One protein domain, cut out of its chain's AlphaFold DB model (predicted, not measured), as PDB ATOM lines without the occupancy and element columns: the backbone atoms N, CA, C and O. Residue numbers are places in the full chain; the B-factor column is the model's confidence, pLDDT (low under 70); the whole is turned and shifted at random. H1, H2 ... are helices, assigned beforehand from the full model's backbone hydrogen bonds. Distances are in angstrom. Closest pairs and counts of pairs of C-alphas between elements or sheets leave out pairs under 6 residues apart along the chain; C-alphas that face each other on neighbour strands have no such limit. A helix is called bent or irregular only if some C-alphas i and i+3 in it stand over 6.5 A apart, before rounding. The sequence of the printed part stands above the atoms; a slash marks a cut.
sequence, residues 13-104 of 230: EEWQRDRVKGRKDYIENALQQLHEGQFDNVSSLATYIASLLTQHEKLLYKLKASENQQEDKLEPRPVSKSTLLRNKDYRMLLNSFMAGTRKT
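AT A GLANCE: This is residues 13 to 104 of the 230 residues of an uncharacterized protein of Halioglobus sp. HI00S01 (UniProt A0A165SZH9). One long helix, H2, makes the longest axis, and two helices that run side by side, H1 and H4, pack at a slant on its first part together with the short helix H3. Beyond them H2 runs on by itself, the stretch of residues 69 to 80 folds back along it to H3, and residues 13 to 19 of H1 stick out. The printed part has 92 residues with four named helices, H1 to H4 in that order, and no named strand; the class is all helix. It is only just compact, close to loose, with a radius of gyration of the C-alphas of 14.5 A, and its elongated outline spans 45 by 27 by 22 A.

IN THESE COORDINATES: Find C-alpha 13 at (-137.156, 75.864, -14.481); from there H1, residues 13 to 32, runs 28.7 A from first to last C-alpha. Go on to C-alpha 42 at (-116.638, 61.731, 0.084), where H2, residues 42 to 68, begins a run of 38.1 A. After it look for H3, residues 81 to 86, 8.7 A long. Then comes H4, residues 88 to 98, 15.3 A long, which ends at C-alpha 98 at (-119.761, 56.531, 2.387). Of these helices none is bent.

HOW THE PARTS SIT: Begin with H1, whose residues 23 to 30 alone touch H2, at residues 49 to 53 alone; the closest C-alphas, of Ile 27 and Ile 49, are 6.9 A apart. The two helices run opposite ways at a steep tilt of 59 degrees. With residues 24 to 31 alone H1 also touches H4, at a shallow tilt of 2 degrees and running the same way, and the closest C-alphas, of Lys 24 and Tyr 90, are 6.5 A apart. Look next at H2: its residues 42 to 46 alone touch H4, at a steep tilt of 58 degrees, opposite ways, with the closest C-alphas, of Val 42 and Leu 94, 6.3 A apart. Its residues 43 to 50 alone touch H3, about perpendicular at 77 degrees, with the closest C-alphas, of Thr 47 and Lys 81, 4.9 A apart. H3 and H4 only just touch, with 3 pairs of C-alphas within 8 A, and only at the corner by their link. H1 and H3 are apart. In H1, H2, H3 and H4 every O i to N i+4 pair is within hydrogen-bond range.

THE WHOLE: The two C-alphas farthest apart, of Gln 69 and Ala 99, are 45.2 A from each other. The printed part has no cut. The link from H2 to H3 is long, that from H1 to H2 short, and that from H3 to H4 tight. The mean pLDDT of the printed part is 81.4; look for values under 70 at residues 36 to 37, 68 to 74 and 100 to 104.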
ATOM      1  N   GLU A  13    -137.010  76.547 -15.771       82.44
ATOM      2  CA  GLU A  13    -137.156  75.864 -14.481       82.44
ATOM      3  C   GLU A  13    -137.405  74.358 -14.646       82.44
ATOM      4  O   GLU A  13    -136.817  73.545 -13.937       82.44
ATOM      5  N   GLU A  14    -138.233  73.983 -15.619       79.75
ATOM      6  CA  GLU A  14    -138.553  72.589 -15.924       79.75
ATOM      7  C   GLU A  14    -137.334  71.833 -16.457       79.75
ATOM      8  O   GLU A  14    -136.922  70.842 -15.860       79.75
ATOM      9  N   TRP A  15    -136.645  72.387 -17.458       81.19
ATOM     10  CA  TRP A  15    -135.391  71.824 -17.968       81.19
ATOM     11  C   TRP A  15    -134.315  71.686 -16.877       81.19
ATOM     12  O   TRP A  15    -133.572  70.702 -16.841       81.19
ATOM     13  N   GLN A  16    -134.216  72.659 -15.965       81.12
ATOM     14  CA  GLN A  16    -133.286  72.596 -14.837       81.12
ATOM     15  C   GLN A  16    -133.654  71.463 -13.873       81.12
ATOM     16  O   GLN A  16    -132.756  70.740 -13.435       81.12
ATOM     17  N   ARG A  17    -134.946  71.284 -13.567       84.06
ATOM     18  CA  ARG A  17    -135.431  70.171 -12.738       84.06
ATOM     19  C   ARG A  17    -135.160  68.826 -13.394       84.06
ATOM     20  O   ARG A  17    -134.589  67.963 -12.733       84.06
ATOM     21  N   ASP A  18    -135.474  68.675 -14.674       83.50
ATOM     22  CA  ASP A  18    -135.258  67.426 -15.409       83.50
ATOM     23  C   ASP A  18    -133.779  67.071 -15.481       83.50
ATOM     24  O   ASP A  18    -133.391  65.925 -15.253       83.50
ATOM     25  N   ARG A  19    -132.916  68.068 -15.705       84.06
ATOM     26  CA  ARG A  19    -131.467  67.858 -15.692       84.06
ATOM     27  C   ARG A  19    -130.963  67.453 -14.310       84.06
ATOM     28  O   ARG A  19    -130.073  66.610 -14.216       84.06
ATOM     29  N   VAL A  20    -131.484  68.059 -13.242       86.00
ATOM     30  CA  VAL A  20    -131.115  67.685 -11.870       86.00
ATOM     31  C   VAL A  20    -131.583  66.268 -11.550       86.00
ATOM     32  O   VAL A  20    -130.807  65.481 -11.014       86.00
ATOM     33  N   LYS A  21    -132.810  65.926 -11.944       88.19
ATOM     34  CA  LYS A  21    -133.387  64.594 -11.777       88.19
ATOM     35  C   LYS A  21    -132.584  63.537 -12.538       88.19
ATOM     36  O   LYS A  21    -132.061  62.628 -11.914       88.19
ATOM     37  N   GLY A  22    -132.341  63.725 -13.836       86.44
ATOM     38  CA  GLY A  22    -131.570  62.766 -14.635       86.44
ATOM     39  C   GLY A  22    -130.131  62.580 -14.142       86.44
ATOM     40  O   GLY A  22    -129.588  61.478 -14.180       86.44
ATOM     41  N   ARG A  23    -129.502  63.639 -13.611       90.81
ATOM     42  CA  ARG A  23    -128.202  63.516 -12.931       90.81
ATOM     43  C   ARG A  23    -128.308  62.717 -11.641       90.81
ATOM     44  O   ARG A  23    -127.431  61.897 -11.392       90.81
ATOM     45  N   LYS A  24    -129.336  62.967 -10.828       90.12
ATOM     46  CA  LYS A  24    -129.583  62.237  -9.582       90.12
ATOM     47  C   LYS A  24    -129.740  60.742  -9.860       90.12
ATOM     48  O   LYS A  24    -129.002  59.957  -9.273       90.12
ATOM     49  N   ASP A  25    -130.590  60.386 -10.816       88.38
ATOM     50  CA  ASP A  25    -130.860  58.996 -11.193       88.38
ATOM     51  C   ASP A  25    -129.574  58.298 -11.676       88.38
ATOM     52  O   ASP A  25    -129.270  57.167 -11.295       88.38
ATOM     53  N   TYR A  26    -128.746  58.996 -12.464       90.12
ATOM     54  CA  TYR A  26    -127.448  58.467 -12.884       90.12
ATOM     55  C   TYR A  26    -126.475  58.278 -11.708       90.12
ATOM     56  O   TYR A  26    -125.769  57.272 -11.656       90.12
ATOM     57  N   ILE A  27    -126.418  59.229 -10.764       91.50
ATOM     58  CA  ILE A  27    -125.573  59.118  -9.564       91.50
ATOM     59  C   ILE A  27    -125.995  57.904  -8.736       91.50
ATOM     60  O   ILE A  27    -125.130  57.139  -8.321       91.50
ATOM     61  N   GLU A  28    -127.293  57.706  -8.515       89.56
ATOM     62  CA  GLU A  28    -127.815  56.562  -7.757       89.56
ATOM     63  C   GLU A  28    -127.421  55.235  -8.416       89.56
ATOM     64  O   GLU A  28    -126.828  54.377  -7.759       89.56
ATOM     65  N   ASN A  29    -127.634  55.109  -9.728       86.19
ATOM     66  CA  ASN A  29    -127.237  53.923 -10.488       86.19
ATOM     67  C   ASN A  29    -125.718  53.684 -10.456       86.19
ATOM     68  O   ASN A  29    -125.268  52.550 -10.300       86.19
ATOM     69  N   ALA A  30    -124.911  54.743 -10.571       86.88
ATOM     70  CA  ALA A  30    -123.457  54.638 -10.498       86.88
ATOM     71  C   ALA A  30    -122.985  54.187  -9.107       86.88
ATOM     72  O   ALA A  30    -122.092  53.351  -9.009       86.88
ATOM     73  N   LEU A  31    -123.596  54.700  -8.033       87.31
ATOM     74  CA  LEU A  31    -123.261  54.316  -6.659       87.31
ATOM     75  C   LEU A  31    -123.643  52.862  -6.354       87.31
ATOM     76  O   LEU A  31    -122.898  52.189  -5.649       87.31
ATOM     77  N   GLN A  32    -124.738  52.341  -6.918       84.94
ATOM     78  CA  GLN A  32    -125.118  50.928  -6.760       84.94
ATOM     79  C   GLN A  32    -124.093  49.952  -7.356       84.94
ATOM     80  O   GLN A  32    -123.958  48.828  -6.873       84.94
ATOM     81  N   GLN A  33    -123.371  50.369  -8.398       81.62
ATOM     82  CA  GLN A  33    -122.357  49.547  -9.065       81.62
ATOM     83  C   GLN A  33    -120.984  49.604  -8.382       81.62
ATOM     84  O   GLN A  33    -120.090  48.838  -8.743       81.62
ATOM     85  N   LEU A  34    -120.791  50.511  -7.420       83.62
ATOM     86  CA  LEU A  34    -119.528  50.666  -6.711       83.62
ATOM     87  C   LEU A  34    -119.461  49.764  -5.476       83.62
ATOM     88  O   LEU A  34    -120.446  49.545  -4.769       83.62
ATOM     89  N   HIS A  35    -118.262  49.255  -5.199       73.06
ATOM     90  CA  HIS A  35    -117.986  48.481  -3.994       73.06
ATOM     91  C   HIS A  35    -117.636  49.407  -2.822       73.06
ATOM     92  O   HIS A  35    -117.000  50.450  -2.992       73.06
ATOM     93  N   GLU A  36    -118.056  49.015  -1.620       65.44
ATOM     94  CA  GLU A  36    -117.715  49.721  -0.383       65.44
ATOM     95  C   GLU A  36    -116.208  49.613  -0.104       65.44
ATOM     96  O   GLU A  36    -115.578  48.610  -0.436       65.44
ATOM     97  N   GLY A  37    -115.617  50.658   0.481       63.75
ATOM     98  CA  GLY A  37    -114.187  50.691   0.816       63.75
ATOM     99  C   GLY A  37    -113.245  51.105  -0.323       63.75
ATOM    100  O   GLY A  37    -112.045  51.203  -0.100       63.75
ATOM    101  N   GLN A  38    -113.757  51.407  -1.523       76.94
ATOM    102  CA  GLN A  38    -112.928  51.882  -2.643       76.94
ATOM    103  C   GLN A  38    -112.472  53.350  -2.496       76.94
ATOM    104  O   GLN A  38    -111.580  53.801  -3.215       76.94
ATOM    105  N   PHE A  39    -113.089  54.121  -1.597       84.62
ATOM    106  CA  PHE A  39    -112.843  55.556  -1.464       84.62
ATOM    107  C   PHE A  39    -112.585  55.938  -0.007       84.62
ATOM    108  O   PHE A  39    -113.390  55.621   0.862       84.62
ATOM    109  N   ASP A  40    -111.514  56.698   0.238       83.56
ATOM    110  CA  ASP A  40    -111.134  57.135   1.592       83.56
ATOM    111  C   ASP A  40    -112.031  58.257   2.129       83.56
ATOM    112  O   ASP A  40    -112.175  58.452   3.334       83.56
ATOM    113  N   ASN A  41    -112.606  59.066   1.234       86.19
ATOM    114  CA  ASN A  41    -113.443  60.199   1.608       86.19
ATOM    115  C   ASN A  41    -114.469  60.555   0.522       86.19
ATOM    116  O   ASN A  41    -114.273  60.311  -0.671       86.19
ATOM    117  N   VAL A  42    -115.543  61.233   0.946       87.50
ATOM    118  CA  VAL A  42    -116.638  61.731   0.084       87.50
ATOM    119  C   VAL A  42    -116.108  62.604  -1.054       87.50
ATOM    120  O   VAL A  42    -116.681  62.660  -2.138       87.50
ATOM    121  N   SER A  43    -115.004  63.306  -0.818       89.50
ATOM    122  CA  SER A  43    -114.406  64.205  -1.792       89.50
ATOM    123  C   SER A  43    -113.771  63.434  -2.961       89.50
ATOM    124  O   SER A  43    -113.956  63.848  -4.106       89.50
ATOM    125  N   SER A  44    -113.098  62.310  -2.697       88.00
ATOM    126  CA  SER A  44    -112.566  61.392  -3.712       88.00
ATOM    127  C   SER A  44    -113.693  60.717  -4.494       88.00
ATOM    128  O   SER A  44    -113.663  60.710  -5.726       88.00
ATOM    129  N   LEU A  45    -114.739  60.257  -3.796       90.69
ATOM    130  CA  LEU A  45    -115.945  59.712  -4.425       90.69
ATOM    131  C   LEU A  45    -116.624  60.745  -5.341       90.69
ATOM    132  O   LEU A  45    -116.966  60.443  -6.480       90.69
ATOM    133  N   ALA A  46    -116.765  61.991  -4.886       92.19
ATOM    134  CA  ALA A  46    -117.352  63.069  -5.676       92.19
ATOM    135  C   ALA A  46    -116.530  63.381  -6.937       92.19
ATOM    136  O   ALA A  46    -117.111  63.617  -7.992       92.19
ATOM    137  N   THR A  47    -115.195  63.359  -6.869       90.88
ATOM    138  CA  THR A  47    -114.343  63.507  -8.064       90.88
ATOM    139  C   THR A  47    -114.608  62.390  -9.073       90.88
ATOM    140  O   THR A  47    -114.739  62.651 -10.270       90.88
ATOM    141  N   TYR A  48    -114.731  61.153  -8.592       90.06
ATOM    142  CA  TYR A  48    -114.997  59.994  -9.437       90.06
ATOM    143  C   TYR A  48    -116.390  60.045 -10.085       90.06
ATOM    144  O   TYR A  48    -116.520  59.903 -11.299       90.06
ATOM    145  N   ILE A  49    -117.437  60.331  -9.310       92.94
ATOM    146  CA  ILE A  49    -118.804  60.457  -9.835       92.94
ATOM    147  C   ILE A  49    -118.922  61.641 -10.808       92.94
ATOM    148  O   ILE A  49    -119.620  61.551 -11.817       92.94
ATOM    149  N   ALA A  50    -118.200  62.739 -10.565       92.44
ATOM    150  CA  ALA A  50    -118.174  63.889 -11.463       92.44
ATOM    151  C   ALA A  50    -117.569  63.549 -12.838       92.44
ATOM    152  O   ALA A  50    -118.077  64.010 -13.866       92.44
ATOM    153  N   SER A  51    -116.527  62.709 -12.878       89.06
ATOM    154  CA  SER A  51    -115.937  62.251 -14.141       89.06
ATOM    155  C   SER A  51    -116.885  61.320 -14.905       89.06
ATOM    156  O   SER A  51    -117.085  61.517 -16.105       89.06
ATOM    157  N   LEU A  52    -117.552  60.388 -14.211       90.06
ATOM    158  CA  LEU A  52    -118.590  59.523 -14.783       90.06
ATOM    159  C   LEU A  52    -119.743  60.327 -15.392       90.06
ATOM    160  O   LEU A  52    -120.071  60.138 -16.562       90.06
ATOM    161  N   LEU A  53    -120.303  61.269 -14.631       90.81
ATOM    162  CA  LEU A  53    -121.372  62.149 -15.104       90.81
ATOM    163  C   LEU A  53    -120.951  62.977 -16.315       90.81
ATOM    164  O   LEU A  53    -121.723  63.119 -17.256       90.81
ATOM    165  N   THR A  54    -119.730  63.515 -16.306       89.44
ATOM    166  CA  THR A  54    -119.209  64.287 -17.441       89.44
ATOM    167  C   THR A  54    -119.152  63.433 -18.701       89.44
ATOM    168  O   THR A  54    -119.582  63.873 -19.764       89.44
ATOM    169  N   GLN A  55    -118.651  62.201 -18.597       85.94
ATOM    170  CA  GLN A  55    -118.598  61.288 -19.737       85.94
ATOM    171  C   GLN A  55    -119.998  60.895 -20.215       85.94
ATOM    172  O   GLN A  55    -120.247  60.898 -21.417       85.94
ATOM    173  N   HIS A  56    -120.921  60.631 -19.290       86.56
ATOM    174  CA  HIS A  56    -122.314  60.345 -19.615       86.56
ATOM    175  C   HIS A  56    -122.982  61.506 -20.365       86.56
ATOM    176  O   HIS A  56    -123.571  61.296 -21.422       86.56
ATOM    177  N   GLU A  57    -122.831  62.745 -19.885       88.06
ATOM    178  CA  GLU A  57    -123.384  63.922 -20.567       88.06
ATOM    179  C   GLU A  57    -122.769  64.121 -21.957       88.06
ATOM    180  O   GLU A  57    -123.493  64.437 -22.900       88.06
ATOM    181  N   LYS A  58    -121.459  63.883 -22.113       86.44
ATOM    182  CA  LYS A  58    -120.792  63.920 -23.424       86.44
ATOM    183  C   LYS A  58    -121.322  62.845 -24.375       86.44
ATOM    184  O   LYS A  58    -121.496  63.125 -25.557       86.44
ATOM    185  N   LEU A  59    -121.585  61.631 -23.888       85.12
ATOM    186  CA  LEU A  59    -122.156  60.554 -24.704       85.12
ATOM    187  C   LEU A  59    -123.584  60.876 -25.142       85.12
ATOM    188  O   LEU A  59    -123.878  60.800 -26.330       85.12
ATOM    189  N   LEU A  60    -124.441  61.315 -24.214       83.25
ATOM    190  CA  LEU A  60    -125.798  61.758 -24.543       83.25
ATOM    191  C   LEU A  60    -125.794  62.916 -25.542       83.25
ATOM    192  O   LEU A  60    -126.641  62.968 -26.429       83.25
ATOM    193  N   TYR A  61    -124.838  63.837 -25.412       83.19
ATOM    194  CA  TYR A  61    -124.660  64.915 -26.373       83.19
ATOM    195  C   TYR A  61    -124.302  64.382 -27.765       83.19
ATOM    196  O   TYR A  61    -124.957  64.752 -28.733       83.19
ATOM    197  N   LYS A  62    -123.322  63.473 -27.868       82.94
ATOM    198  CA  LYS A  62    -122.922  62.863 -29.148       82.94
ATOM    199  C   LYS A  62    -124.071  62.107 -29.820       82.94
ATOM    200  O   LYS A  62    -124.263  62.283 -31.015       82.94
ATOM    201  N   LEU A  63    -124.849  61.335 -29.055       81.00
ATOM    202  CA  LEU A  63    -126.017  60.606 -29.568       81.00
ATOM    203  C   LEU A  63    -127.075  61.566 -30.133       81.00
ATOM    204  O   LEU A  63    -127.525  61.414 -31.267       81.00
ATOM    205  N   LYS A  64    -127.399  62.629 -29.391       79.25
ATOM    206  CA  LYS A  64    -128.367  63.641 -29.843       79.25
ATOM    207  C   LYS A  64    -127.871  64.459 -31.034       79.25
ATOM    208  O   LYS A  64    -128.684  64.863 -31.864       79.25
ATOM    209  N   ALA A  65    -126.564  64.720 -31.109       75.56
ATOM    210  CA  ALA A  65    -125.944  65.400 -32.241       75.56
ATOM    211  C   ALA A  65    -126.007  64.537 -33.511       75.56
ATOM    212  O   ALA A  65    -126.334  65.059 -34.574       75.56
ATOM    213  N   SER A  66    -125.785  63.219 -33.396       71.19
ATOM    214  CA  SER A  66    -125.929  62.296 -34.532       71.19
ATOM    215  C   SER A  66    -127.370  62.158 -35.029       71.19
ATOM    216  O   SER A  66    -127.577  61.983 -36.224       71.19
ATOM    217  N   GLU A  67    -128.364  62.276 -34.146       72.00
ATOM    218  CA  GLU A  67    -129.782  62.171 -34.518       72.00
ATOM    219  C   GLU A  67    -130.327  63.438 -35.194       72.00
ATOM    220  O   GLU A  67    -131.165  63.340 -36.085       72.00
ATOM    221  N   ASN A  68    -129.866  64.630 -34.796       65.69
ATOM    222  CA  ASN A  68    -130.492  65.890 -35.216       65.69
ATOM    223  C   ASN A  68    -129.725  66.678 -36.293       65.69
ATOM    224  O   ASN A  68    -130.182  67.760 -36.655       65.69
ATOM    225  N   GLN A  69    -128.566  66.195 -36.773       58.59
ATOM    226  CA  GLN A  69    -127.689  66.883 -37.751       58.59
ATOM    227  C   GLN A  69    -127.404  68.372 -37.433       58.59
ATOM    228  O   GLN A  69    -127.000  69.145 -38.298       58.59
ATOM    229  N   GLN A  70    -127.612  68.797 -36.185       51.34
ATOM    230  CA  GLN A  70    -127.338  70.145 -35.703       51.34
ATOM    231  C   GLN A  70    -126.059  70.089 -34.874       51.34
ATOM    232  O   GLN A  70    -126.084  69.731 -33.697       51.34
ATOM    233  N   GLU A  71    -124.939  70.436 -35.510       49.25
ATOM    234  CA  GLU A  71    -123.611  70.514 -34.881       49.25
ATOM    235  C   GLU A  71    -123.463  71.709 -33.925       49.25
ATOM    236  O   GLU A  71    -122.548  71.746 -33.101       49.25
ATOM    237  N   ASP A  72    -124.393  72.662 -33.967       53.25
ATOM    238  CA  ASP A  72    -124.341  73.859 -33.136       53.25
ATOM    239  C   ASP A  72    -125.063  73.657 -31.805       53.25
ATOM    240  O   ASP A  72    -126.249  73.965 -31.667       53.25
ATOM    241  N   LYS A  73    -124.338  73.152 -30.801       57.12
ATOM    242  CA  LYS A  73    -124.633  73.355 -29.370       57.12
ATOM    243  C   LYS A  73    -123.430  72.941 -28.524       57.12
ATOM    244  O   LYS A  73    -123.391  71.832 -28.032       57.12
ATOM    245  N   LEU A  74    -122.474  73.853 -28.335       63.44
ATOM    246  CA  LEU A  74    -121.425  73.838 -27.294       63.44
ATOM    247  C   LEU A  74    -121.389  72.573 -26.409       63.44
ATOM    248  O   LEU A  74    -122.283  72.379 -25.578       63.44
ATOM    249  N   GLU A  75    -120.332  71.764 -26.558       70.88
ATOM    250  CA  GLU A  75    -120.125  70.528 -25.790       70.88
ATOM    251  C   GLU A  75    -120.461  70.737 -24.297       70.88
ATOM    252  O   GLU A  75    -120.089  71.768 -23.712       70.88
ATOM    253  N   PRO A  76    -121.171  69.792 -23.646       76.12
ATOM    254  CA  PRO A  76    -121.537  69.935 -22.246       76.12
ATOM    255  C   PRO A  76    -120.301  70.190 -21.383       76.12
ATOM    256  O   PRO A  76    -119.327  69.434 -21.394       76.12
ATOM    257  N   ARG A  77    -120.362  71.276 -20.604       82.94
ATOM    258  CA  ARG A  77    -119.290  71.629 -19.673       82.94
ATOM    259  C   ARG A  77    -119.055  70.489 -18.677       82.94
ATOM    260  O   ARG A  77    -120.037  69.959 -18.147       82.94
ATOM    261  N   PRO A  78    -117.788  70.183 -18.346       86.12
ATOM    262  CA  PRO A  78    -117.465  69.184 -17.342       86.12
ATOM    263  C   PRO A  78    -118.186  69.448 -16.021       86.12
ATOM    264  O   PRO A  78    -118.207  70.572 -15.507       86.12
ATOM    265  N   VAL A  79    -118.771  68.397 -15.452       88.50
ATOM    266  CA  VAL A  79    -119.311  68.440 -14.099       88.50
ATOM    267  C   VAL A  79    -118.130  68.429 -13.143       88.50
ATOM    268  O   VAL A  79    -117.315  67.513 -13.155       88.50
ATOM    269  N   SER A  80    -118.023  69.462 -12.313       91.31
ATOM    270  CA  SER A  80    -116.976  69.537 -11.296       91.31
ATOM    271  C   SER A  80    -117.397  68.813 -10.017       91.31
ATOM    272  O   SER A  80    -118.578  68.775  -9.662       91.31
ATOM    273  N   LYS A  81    -116.416  68.326  -9.252       92.25
ATOM    274  CA  LYS A  81    -116.620  67.852  -7.873       92.25
ATOM    275  C   LYS A  81    -117.391  68.874  -7.029       92.25
ATOM    276  O   LYS A  81    -118.308  68.519  -6.293       92.25
ATOM    277  N   SER A  82    -117.034  70.152  -7.133       91.50
ATOM    278  CA  SER A  82    -117.685  71.246  -6.408       91.50
ATOM    279  C   SER A  82    -119.162  71.377  -6.780       91.50
ATOM    280  O   SER A  82    -119.975  71.659  -5.904       91.50
ATOM    281  N   THR A  83    -119.535  71.122  -8.038       90.81
ATOM    282  CA  THR A  83    -120.940  71.073  -8.474       90.81
ATOM    283  C   THR A  83    -121.717  69.996  -7.716       90.81
ATOM    284  O   THR A  83    -122.829  70.262  -7.264       90.81
ATOM    285  N   LEU A  84    -121.126  68.812  -7.528       90.88
ATOM    286  CA  LEU A  84    -121.760  67.728  -6.775       90.88
ATOM    287  C   LEU A  84    -121.886  68.048  -5.289       90.88
ATOM    288  O   LEU A  84    -122.946  67.864  -4.707       90.88
ATOM    289  N   LEU A  85    -120.831  68.591  -4.681       90.88
ATOM    290  CA  LEU A  85    -120.819  68.881  -3.246       90.88
ATOM    291  C   LEU A  85    -121.659  70.109  -2.852       90.88
ATOM    292  O   LEU A  85    -122.049  70.230  -1.691       90.88
ATOM    293  N   ARG A  86    -121.934  71.027  -3.789       89.69
ATOM    294  CA  ARG A  86    -122.818  72.186  -3.562       89.69
ATOM    295  C   ARG A  86    -124.297  71.821  -3.649       89.69
ATOM    296  O   ARG A  86    -125.107  72.446  -2.970       89.69
ATOM    297  N   ASN A  87    -124.655  70.844  -4.481       91.62
ATOM    298  CA  ASN A  87    -126.028  70.365  -4.561       91.62
ATOM    299  C   ASN A  87    -126.318  69.449  -3.361       91.62
ATOM    300  O   ASN A  87    -125.627  68.454  -3.142       91.62
ATOM    301  N   LYS A  88    -127.334  69.809  -2.568       86.50
ATOM    302  CA  LYS A  88    -127.669  69.104  -1.324       86.50
ATOM    303  C   LYS A  88    -128.061  67.647  -1.571       86.50
ATOM    304  O   LYS A  88    -127.618  66.785  -0.819       86.50
ATOM    305  N   ASP A  89    -128.821  67.383  -2.630       86.88
ATOM    306  CA  ASP A  89    -129.333  66.048  -2.943       86.88
ATOM    307  C   ASP A  89    -128.195  65.119  -3.365       86.88
ATOM    308  O   ASP A  89    -128.054  64.019  -2.834       86.88
ATOM    309  N   TYR A  90    -127.306  65.594  -4.243       92.12
ATOM    310  CA  TYR A  90    -126.139  64.814  -4.660       92.12
ATOM    311  C   TYR A  90    -125.200  64.549  -3.483       92.12
ATOM    312  O   TYR A  90    -124.754  63.421  -3.287       92.12
ATOM    313  N   ARG A  91    -124.915  65.566  -2.660       89.75
ATOM    314  CA  ARG A  91    -124.056  65.402  -1.480       89.75
ATOM    315  C   ARG A  91    -124.632  64.389  -0.489       89.75
ATOM    316  O   ARG A  91    -123.864  63.633   0.099       89.75
ATOM    317  N   MET A  92    -125.952  64.372  -0.307       86.69
ATOM    318  CA  MET A  92    -126.624  63.412   0.568       86.69
ATOM    319  C   MET A  92    -126.414  61.979   0.076       86.69
ATOM    320  O   MET A  92    -125.977  61.149   0.862       86.69
ATOM    321  N   LEU A  93    -126.611  61.716  -1.219       89.00
ATOM    322  CA  LEU A  93    -126.374  60.396  -1.817       89.00
ATOM    323  C   LEU A  93    -124.935  59.908  -1.611       89.00
ATOM    324  O   LEU A  93    -124.711  58.775  -1.189       89.00
ATOM    325  N   LEU A  94    -123.957  60.785  -1.856       90.00
ATOM    326  CA  LEU A  94    -122.538  60.458  -1.699       90.00
ATOM    327  C   LEU A  94    -122.175  60.176  -0.235       90.00
ATOM    328  O   LEU A  94    -121.424  59.246   0.049       90.00
ATOM    329  N   ASN A  95    -122.718  60.959   0.701       85.94
ATOM    330  CA  ASN A  95    -122.518  60.738   2.132       85.94
ATOM    331  C   ASN A  95    -123.173  59.434   2.606       85.94
ATOM    332  O   ASN A  95    -122.548  58.699   3.363       85.94
ATOM    333  N   SER A  96    -124.396  59.134   2.156       86.19
ATOM    334  CA  SER A  96    -125.101  57.893   2.500       86.19
ATOM    335  C   SER A  96    -124.336  56.661   2.023       86.19
ATOM    336  O   SER A  96    -124.194  55.700   2.773       86.19
ATOM    337  N   PHE A  97    -123.769  56.712   0.813       86.62
ATOM    338  CA  PHE A  97    -122.896  55.651   0.312       86.62
ATOM    339  C   PHE A  97    -121.645  55.478   1.189       86.62
ATOM    340  O   PHE A  97    -121.324  54.365   1.593       86.62
ATOM    341  N   MET A  98    -120.965  56.575   1.542       83.50
ATOM    342  CA  MET A  98    -119.761  56.531   2.387       83.50
ATOM    343  C   MET A  98    -120.039  56.067   3.825       83.50
ATOM    344  O   MET A  98    -119.147  55.522   4.468       83.50
ATOM    345  N   ALA A  99    -121.253  56.274   4.336       80.06
ATOM    346  CA  ALA A  99    -121.664  55.846   5.672       80.06
ATOM    347  C   ALA A  99    -122.067  54.357   5.749       80.06
ATOM    348  O   ALA A  99    -122.474  53.897   6.815       80.06
ATOM    349  N   GLY A 100    -121.990  53.602   4.644       69.31
ATOM    350  CA  GLY A 100    -122.341  52.175   4.606       69.31
ATOM    351  C   GLY A 100    -123.840  51.888   4.779       69.31
ATOM    352  O   GLY A 100    -124.262  50.734   4.870       69.31
ATOM    353  N   THR A 101    -124.691  52.915   4.814       53.19
ATOM    354  CA  THR A 101    -126.141  52.765   4.930       53.19
ATOM    355  C   THR A 101    -126.765  52.510   3.558       53.19
ATOM    356  O   THR A 101    -127.488  53.339   3.015       53.19
ATOM    357  N   ARG A 102    -126.585  51.295   3.018       52.41
ATOM    358  CA  ARG A 102    -127.401  50.810   1.879       52.41
ATOM    359  C   ARG A 102    -128.903  50.752   2.203       52.41
ATOM    360  O   ARG A 102    -129.728  50.673   1.301       52.41
ATOM    361  N   LYS A 103    -129.269  50.755   3.491       42.69
ATOM    362  CA  LYS A 103    -130.592  50.344   3.982       42.69
ATOM    363  C   LYS A 103    -131.745  51.341   3.817       42.69
ATOM    364  O   LYS A 103    -132.849  51.001   4.218       42.69
ATOM    365  N   THR A 104    -131.562  52.505   3.195       41.16
ATOM    366  CA  THR A 104    -132.682  53.430   2.919       41.16
ATOM    367  C   THR A 104    -132.493  54.252   1.637       41.16
ATOM    368  O   THR A 104    -132.743  55.453   1.628       41.16
TER     369      THR A 104